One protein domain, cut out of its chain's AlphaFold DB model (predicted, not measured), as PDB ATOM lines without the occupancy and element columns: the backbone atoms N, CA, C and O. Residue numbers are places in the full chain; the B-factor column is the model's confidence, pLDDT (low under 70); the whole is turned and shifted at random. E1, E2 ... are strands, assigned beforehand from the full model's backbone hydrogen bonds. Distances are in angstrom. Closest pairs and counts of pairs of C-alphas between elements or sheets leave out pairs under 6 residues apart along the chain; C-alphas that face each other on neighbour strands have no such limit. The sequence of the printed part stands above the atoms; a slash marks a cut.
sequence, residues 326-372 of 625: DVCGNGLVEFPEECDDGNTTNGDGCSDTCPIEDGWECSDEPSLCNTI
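What this domain is: This is residues 326 to 372 of the 625 residues of the protein "DUF4215 domain-containing protein" of Deltaproteobacteria bacterium (UniProt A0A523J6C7). Little regular structure is present: a small hairpin, E1 and E2, stands at one end, and the long winding loop stretch of residues 326 to 359 makes most of the rest. The printed part has 47 residues with no named helix and two named strands, E1 then E2, in one antiparallel sheet; the class is all strand, with only 8 residues in named elements. It is compact, with a radius of gyration of the C-alphas of 8.7 A, and rounded, spanning 26 by 18 by 15 A.

Where its parts are: E1, residues 360 to 363, begins at C-alpha 360 (-9.385, -4.228, -12.954) and is 10.2 A long. E2, residues 368 to 371, is 10.3 A long and ends at C-alpha 371 (-5.237, -5.123, -11.700).

How they stand to each other: E1 and E2 form a hairpin, antiparallel at 153 degrees between their directions. C-alphas 362 and 369 face each other at 4.0 A. N 361 and O 370, 2.8 A apart, and N 363 and O 368, 3.0 A apart, are within hydrogen-bond range.

The domain as a whole: The two C-alphas farthest apart, those of Asp 326 and Ile 372, are 26.4 A apart. The printed part has no cut, and the link from E1 to E2 is tight. Mean pLDDT of the printed part is 86.8; residues 326, 335 and 336 are under 70.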
ATOM      1  N   ASP A 326     -29.807 -13.870 -10.714       53.84
ATOM      2  CA  ASP A 326     -28.908 -12.727 -10.932       53.84
ATOM      3  C   ASP A 326     -28.279 -12.364  -9.569       53.84
ATOM      4  O   ASP A 326     -28.457 -11.260  -9.051       53.84
ATOM      5  N   VAL A 327     -27.717 -13.367  -8.880       76.12
ATOM      6  CA  VAL A 327     -27.102 -13.179  -7.557       76.12
ATOM      7  C   VAL A 327     -25.605 -13.081  -7.756       76.12
ATOM      8  O   VAL A 327     -24.956 -14.112  -7.912       76.12
ATOM      9  N   CYS A 328     -25.092 -11.859  -7.678       81.50
ATOM     10  CA  CYS A 328     -23.661 -11.627  -7.680       81.50
ATOM     11  C   CYS A 328     -22.973 -12.430  -6.565       81.50
ATOM     12  O   CYS A 328     -23.507 -12.546  -5.453       81.50
ATOM     13  N   GLY A 329     -21.809 -12.998  -6.874       85.75
ATOM     14  CA  GLY A 329     -21.019 -13.804  -5.950       85.75
ATOM     15  C   GLY A 329     -21.375 -15.284  -5.937       85.75
ATOM     16  O   GLY A 329     -21.118 -15.983  -4.951       85.75
ATOM     17  N   ASN A 330     -21.998 -15.784  -7.002       82.94
ATOM     18  CA  ASN A 330     -22.314 -17.199  -7.162       82.94
ATOM     19  C   ASN A 330     -21.236 -17.963  -7.966       82.94
ATOM     20  O   ASN A 330     -21.235 -19.201  -7.987       82.94
ATOM     21  N   GLY A 331     -20.288 -17.232  -8.555       84.00
ATOM     22  CA  GLY A 331     -19.149 -17.717  -9.326       84.00
ATOM     23  C   GLY A 331     -19.467 -18.021 -10.789       84.00
ATOM     24  O   GLY A 331     -18.705 -18.757 -11.423       84.00
ATOM     25  N   LEU A 332     -20.592 -17.536 -11.320       77.44
ATOM     26  CA  LEU A 332     -20.995 -17.697 -12.716       77.44
ATOM     27  C   LEU A 332     -21.285 -16.325 -13.312       77.44
ATOM     28  O   LEU A 332     -22.155 -15.637 -12.815       77.44
ATOM     29  N   VAL A 333     -20.629 -15.968 -14.418       79.12
ATOM     30  CA  VAL A 333     -20.867 -14.674 -15.077       79.12
ATOM     31  C   VAL A 333     -22.151 -14.749 -15.914       79.12
ATOM     32  O   VAL A 333     -22.155 -15.257 -17.046       79.12
ATOM     33  N   GLU A 334     -23.266 -14.266 -15.366       72.25
ATOM     34  CA  GLU A 334     -24.592 -14.295 -15.991       72.25
ATOM     35  C   GLU A 334     -25.040 -12.887 -16.418       72.25
ATOM     36  O   GLU A 334     -24.918 -11.931 -15.681       72.25
ATOM     37  N   PHE A 335     -25.615 -12.695 -17.612       50.25
ATOM     38  CA  PHE A 335     -26.065 -11.349 -18.024       50.25
ATOM     39  C   PHE A 335     -27.152 -10.812 -17.064       50.25
ATOM     40  O   PHE A 335     -28.213 -11.455 -17.031       50.25
ATOM     41  N   PRO A 336     -26.971  -9.644 -16.395       62.06
ATOM     42  CA  PRO A 336     -26.158  -8.485 -16.818       62.06
ATOM     43  C   PRO A 336     -24.761  -8.304 -16.175       62.06
ATOM     44  O   PRO A 336     -24.182  -7.236 -16.341       62.06
ATOM     45  N   GLU A 337     -24.233  -9.292 -15.466       83.38
ATOM     46  CA  GLU A 337     -22.918  -9.272 -14.816       83.38
ATOM     47  C   GLU A 337     -21.772  -9.167 -15.839       83.38
ATOM     48  O   GLU A 337     -21.796  -9.795 -16.905       83.38
ATOM     49  N   GLU A 338     -20.765  -8.357 -15.519       89.94
ATOM     50  CA  GLU A 338     -19.515  -8.243 -16.278       89.94
ATOM     51  C   GLU A 338     -18.432  -9.189 -15.727       89.94
ATOM     52  O   GLU A 338     -17.553  -9.619 -16.476       89.94
ATOM     53  N   CYS A 339     -18.539  -9.559 -14.446       93.06
ATOM     54  CA  CYS A 339     -17.709 -10.519 -13.720       93.06
ATOM     55  C   CYS A 339     -18.549 -11.211 -12.626       93.06
ATOM     56  O   CYS A 339     -19.597 -10.701 -12.260       93.06
ATOM     57  N   ASP A 340     -18.099 -12.348 -12.097       92.50
ATOM     58  CA  ASP A 340     -18.593 -12.954 -10.850       92.50
ATOM     59  C   ASP A 340     -17.476 -13.840 -10.287       92.50
ATOM     60  O   ASP A 340     -17.213 -14.946 -10.777       92.50
ATOM     61  N   ASP A 341     -16.780 -13.332  -9.277       91.81
ATOM     62  CA  ASP A 341     -15.605 -13.949  -8.664       91.81
ATOM     63  C   ASP A 341     -15.958 -14.949  -7.537       91.81
ATOM     64  O   ASP A 341     -15.090 -15.505  -6.857       91.81
ATOM     65  N   GLY A 342     -17.251 -15.242  -7.365       91.62
ATOM     66  CA  GLY A 342     -17.754 -16.147  -6.340       91.62
ATOM     67  C   GLY A 342     -17.916 -15.513  -4.961       91.62
ATOM     68  O   GLY A 342     -18.094 -16.257  -3.986       91.62
ATOM     69  N   ASN A 343     -17.846 -14.183  -4.851       91.88
ATOM     70  CA  ASN A 343     -18.116 -13.466  -3.614       91.88
ATOM     71  C   ASN A 343     -18.769 -12.072  -3.865       91.88
ATOM     72  O   ASN A 343     -19.152 -11.755  -4.979       91.88
ATOM     73  N   THR A 344     -19.049 -11.283  -2.819       92.88
ATOM     74  CA  THR A 344     -19.677  -9.941  -2.948       92.88
ATOM     75  C   THR A 344     -18.867  -8.859  -2.224       92.88
ATOM     76  O   THR A 344     -19.429  -7.998  -1.538       92.88
ATOM     77  N   THR A 345     -17.545  -8.976  -2.237       92.19
ATOM     78  CA  THR A 345     -16.609  -8.089  -1.544       92.19
ATOM     79  C   THR A 345     -16.108  -7.064  -2.544       92.19
ATOM     80  O   THR A 345     -15.444  -7.410  -3.495       92.19
ATOM     81  N   ASN A 346     -16.389  -5.783  -2.320       91.69
ATOM     82  CA  ASN A 346     -15.798  -4.735  -3.155       91.69
ATOM     83  C   ASN A 346     -14.278  -4.635  -2.922       91.69
ATOM     84  O   ASN A 346     -13.821  -4.768  -1.781       91.69
ATOM     85  N   GLY A 347     -13.529  -4.283  -3.963       88.62
ATOM     86  CA  GLY A 347     -12.083  -4.061  -3.945       88.62
ATOM     87  C   GLY A 347     -11.230  -5.268  -4.344       88.62
ATOM     88  O   GLY A 347     -10.016  -5.186  -4.186       88.62
ATOM     89  N   ASP A 348     -11.828  -6.363  -4.816       90.06
ATOM     90  CA  ASP A 348     -11.133  -7.542  -5.362       90.06
ATOM     91  C   ASP A 348     -11.263  -7.661  -6.894       90.06
ATOM     92  O   ASP A 348     -10.877  -8.669  -7.490       90.06
ATOM     93  N   GLY A 349     -11.787  -6.614  -7.537       91.44
ATOM     94  CA  GLY A 349     -11.936  -6.505  -8.981       91.44
ATOM     95  C   GLY A 349     -13.312  -6.867  -9.518       91.44
ATOM     96  O   GLY A 349     -13.635  -6.454 -10.638       91.44
ATOM     97  N   CYS A 350     -14.155  -7.536  -8.726       94.56
ATOM     98  CA  CYS A 350     -15.557  -7.739  -9.054       94.56
ATOM     99  C   CYS A 350     -16.462  -7.187  -7.954       94.56
ATOM    100  O   CYS A 350     -16.512  -7.703  -6.846       94.56
ATOM    101  N   SER A 351     -17.202  -6.119  -8.251       93.81
ATOM    102  CA  SER A 351     -17.967  -5.450  -7.195       93.81
ATOM    103  C   SER A 351     -19.152  -6.295  -6.702       93.81
ATOM    104  O   SER A 351     -19.597  -7.230  -7.361       93.81
ATOM    105  N   ASP A 352     -19.774  -5.884  -5.597       92.38
ATOM    106  CA  ASP A 352     -20.937  -6.536  -4.976       92.38
ATOM    107  C   ASP A 352     -22.216  -6.593  -5.838       92.38
ATOM    108  O   ASP A 352     -23.199  -7.246  -5.470       92.38
ATOM    109  N   THR A 353     -22.209  -5.920  -6.989       89.56
ATOM    110  CA  THR A 353     -23.277  -5.946  -8.000       89.56
ATOM    111  C   THR A 353     -22.826  -6.553  -9.328       89.56
ATOM    112  O   THR A 353     -23.582  -6.519 -10.301       89.56
ATOM    113  N   CYS A 354     -21.603  -7.093  -9.367       89.31
ATOM    114  CA  CYS A 354     -20.977  -7.772 -10.491       89.31
ATOM    115  C   CYS A 354     -20.668  -6.959 -11.780       89.31
ATOM    116  O   CYS A 354     -20.471  -7.569 -12.836       89.31
ATOM    117  N   PRO A 355     -20.556  -5.609 -11.784       92.81
ATOM    118  CA  PRO A 355     -19.692  -4.925 -12.742       92.81
ATOM    119  C   PRO A 355     -18.213  -5.076 -12.354       92.81
ATOM    120  O   PRO A 355     -17.884  -5.166 -11.164       92.81
ATOM    121  N   ILE A 356     -17.340  -5.064 -13.368       92.81
ATOM    122  CA  ILE A 356     -15.885  -5.027 -13.179       92.81
ATOM    123  C   ILE A 356     -15.522  -3.696 -12.517       92.81
ATOM    124  O   ILE A 356     -16.014  -2.634 -12.911       92.81
ATOM    125  N   GLU A 357     -14.681  -3.749 -11.490       93.56
ATOM    126  CA  GLU A 357     -14.246  -2.550 -10.781       93.56
ATOM    127  C   GLU A 357     -13.250  -1.729 -11.609       93.56
ATOM    128  O   GLU A 357     -12.485  -2.238 -12.425       93.56
ATOM    129  N   ASP A 358     -13.251  -0.414 -11.406       91.88
ATOM    130  CA  ASP A 358     -12.390   0.493 -12.163       91.88
ATOM    131  C   ASP A 358     -10.899   0.267 -11.834       91.88
ATOM    132  O   ASP A 358     -10.494   0.408 -10.675       91.88
ATOM    133  N   GLY A 359     -10.093  -0.049 -12.855       88.19
ATOM    134  CA  GLY A 359      -8.680  -0.449 -12.716       88.19
ATOM    135  C   GLY A 359      -8.440  -1.963 -12.690       88.19
ATOM    136  O   GLY A 359      -7.334  -2.405 -12.401       88.19
ATOM    137  N   TRP A 360      -9.466  -2.769 -12.982       93.00
ATOM    138  CA  TRP A 360      -9.385  -4.228 -12.954       93.00
ATOM    139  C   TRP A 360      -9.777  -4.855 -14.287       93.00
ATOM    140  O   TRP A 360     -10.645  -4.357 -15.008       93.00
ATOM    141  N   GLU A 361      -9.166  -5.994 -14.600       92.25
ATOM    142  CA  GLU A 361      -9.601  -6.889 -15.661       92.25
ATOM    143  C   GLU A 361      -9.950  -8.260 -15.090       92.25
ATOM    144  O   GLU A 361      -9.179  -8.877 -14.357       92.25
ATOM    145  N   CYS A 362     -11.125  -8.763 -15.458       92.62
ATOM    146  CA  CYS A 362     -11.605 -10.061 -15.013       92.62
ATOM    147  C   CYS A 362     -11.703 -11.026 -16.196       92.62
ATOM    148  O   CYS A 362     -12.184 -10.682 -17.281       92.62
ATOM    149  N   SER A 363     -11.259 -12.263 -15.988       88.94
ATOM    150  CA  SER A 363     -11.349 -13.345 -16.975       88.94
ATOM    151  C   SER A 363     -11.753 -14.664 -16.311       88.94
ATOM    152  O   SER A 363     -11.755 -14.761 -15.092       88.94
ATOM    153  N   ASP A 364     -12.107 -15.679 -17.103       89.25
ATOM    154  CA  ASP A 364     -12.575 -16.992 -16.625       89.25
ATOM    155  C   ASP A 364     -13.925 -16.991 -15.856       89.25
ATOM    156  O   ASP A 364     -14.624 -15.983 -15.764       89.25
ATOM    157  N   GLU A 365     -14.359 -18.185 -15.427       84.69
ATOM    158  CA  GLU A 365     -15.601 -18.452 -14.677       84.69
ATOM    159  C   GLU A 365     -15.318 -19.557 -13.628       84.69
ATOM    160  O   GLU A 365     -15.049 -20.704 -14.031       84.69
ATOM    161  N   PRO A 366     -15.340 -19.271 -12.306       86.31
ATOM    162  CA  PRO A 366     -15.519 -17.958 -11.660       86.31
ATOM    163  C   PRO A 366     -14.487 -16.927 -12.122       86.31
ATOM    164  O   PRO A 366     -13.383 -17.310 -12.514       86.31
ATOM    165  N   SER A 367     -14.855 -15.648 -12.098       90.56
ATOM    166  CA  SER A 367     -13.977 -14.564 -12.524       90.56
ATOM    167  C   SER A 367     -12.720 -14.503 -11.662       90.56
ATOM    168  O   SER A 367     -12.774 -14.484 -10.439       90.56
ATOM    169  N   LEU A 368     -11.575 -14.485 -12.330       91.88
ATOM    170  CA  LEU A 368     -10.277 -14.161 -11.769       91.88
ATOM    171  C   LEU A 368      -9.957 -12.737 -12.204       91.88
ATOM    172  O   LEU A 368      -9.772 -12.490 -13.403       91.88
ATOM    173  N   CYS A 369      -9.934 -11.822 -11.243       92.75
ATOM    174  CA  CYS A 369      -9.670 -10.414 -11.481       92.75
ATOM    175  C   CYS A 369      -8.225 -10.075 -11.113       92.75
ATOM    176  O   CYS A 369      -7.734 -10.475 -10.058       92.75
ATOM    177  N   ASN A 370      -7.541  -9.375 -12.014       91.06
ATOM    178  CA  ASN A 370      -6.215  -8.809 -11.788       91.06
ATOM    179  C   ASN A 370      -6.279  -7.305 -12.057       91.06
ATOM    180  O   ASN A 370      -7.143  -6.840 -12.803       91.06
ATOM    181  N   THR A 371      -5.371  -6.556 -11.454       91.56
ATOM    182  CA  THR A 371      -5.237  -5.123 -11.700       91.56
ATOM    183  C   THR A 371      -4.649  -4.877 -13.093       91.56
ATOM    184  O   THR A 371      -3.935  -5.730 -13.637       91.56
ATOM    185  N   ILE A 372      -5.013  -3.758 -13.718       91.19
ATOM    186  CA  ILE A 372      -4.549  -3.410 -15.063       91.19
ATOM    187  C   ILE A 372      -3.339  -2.492 -14.944       91.19
ATOM    188  O   ILE A 372      -3.499  -1.285 -14.836       91.19
TER     189      ILE A 372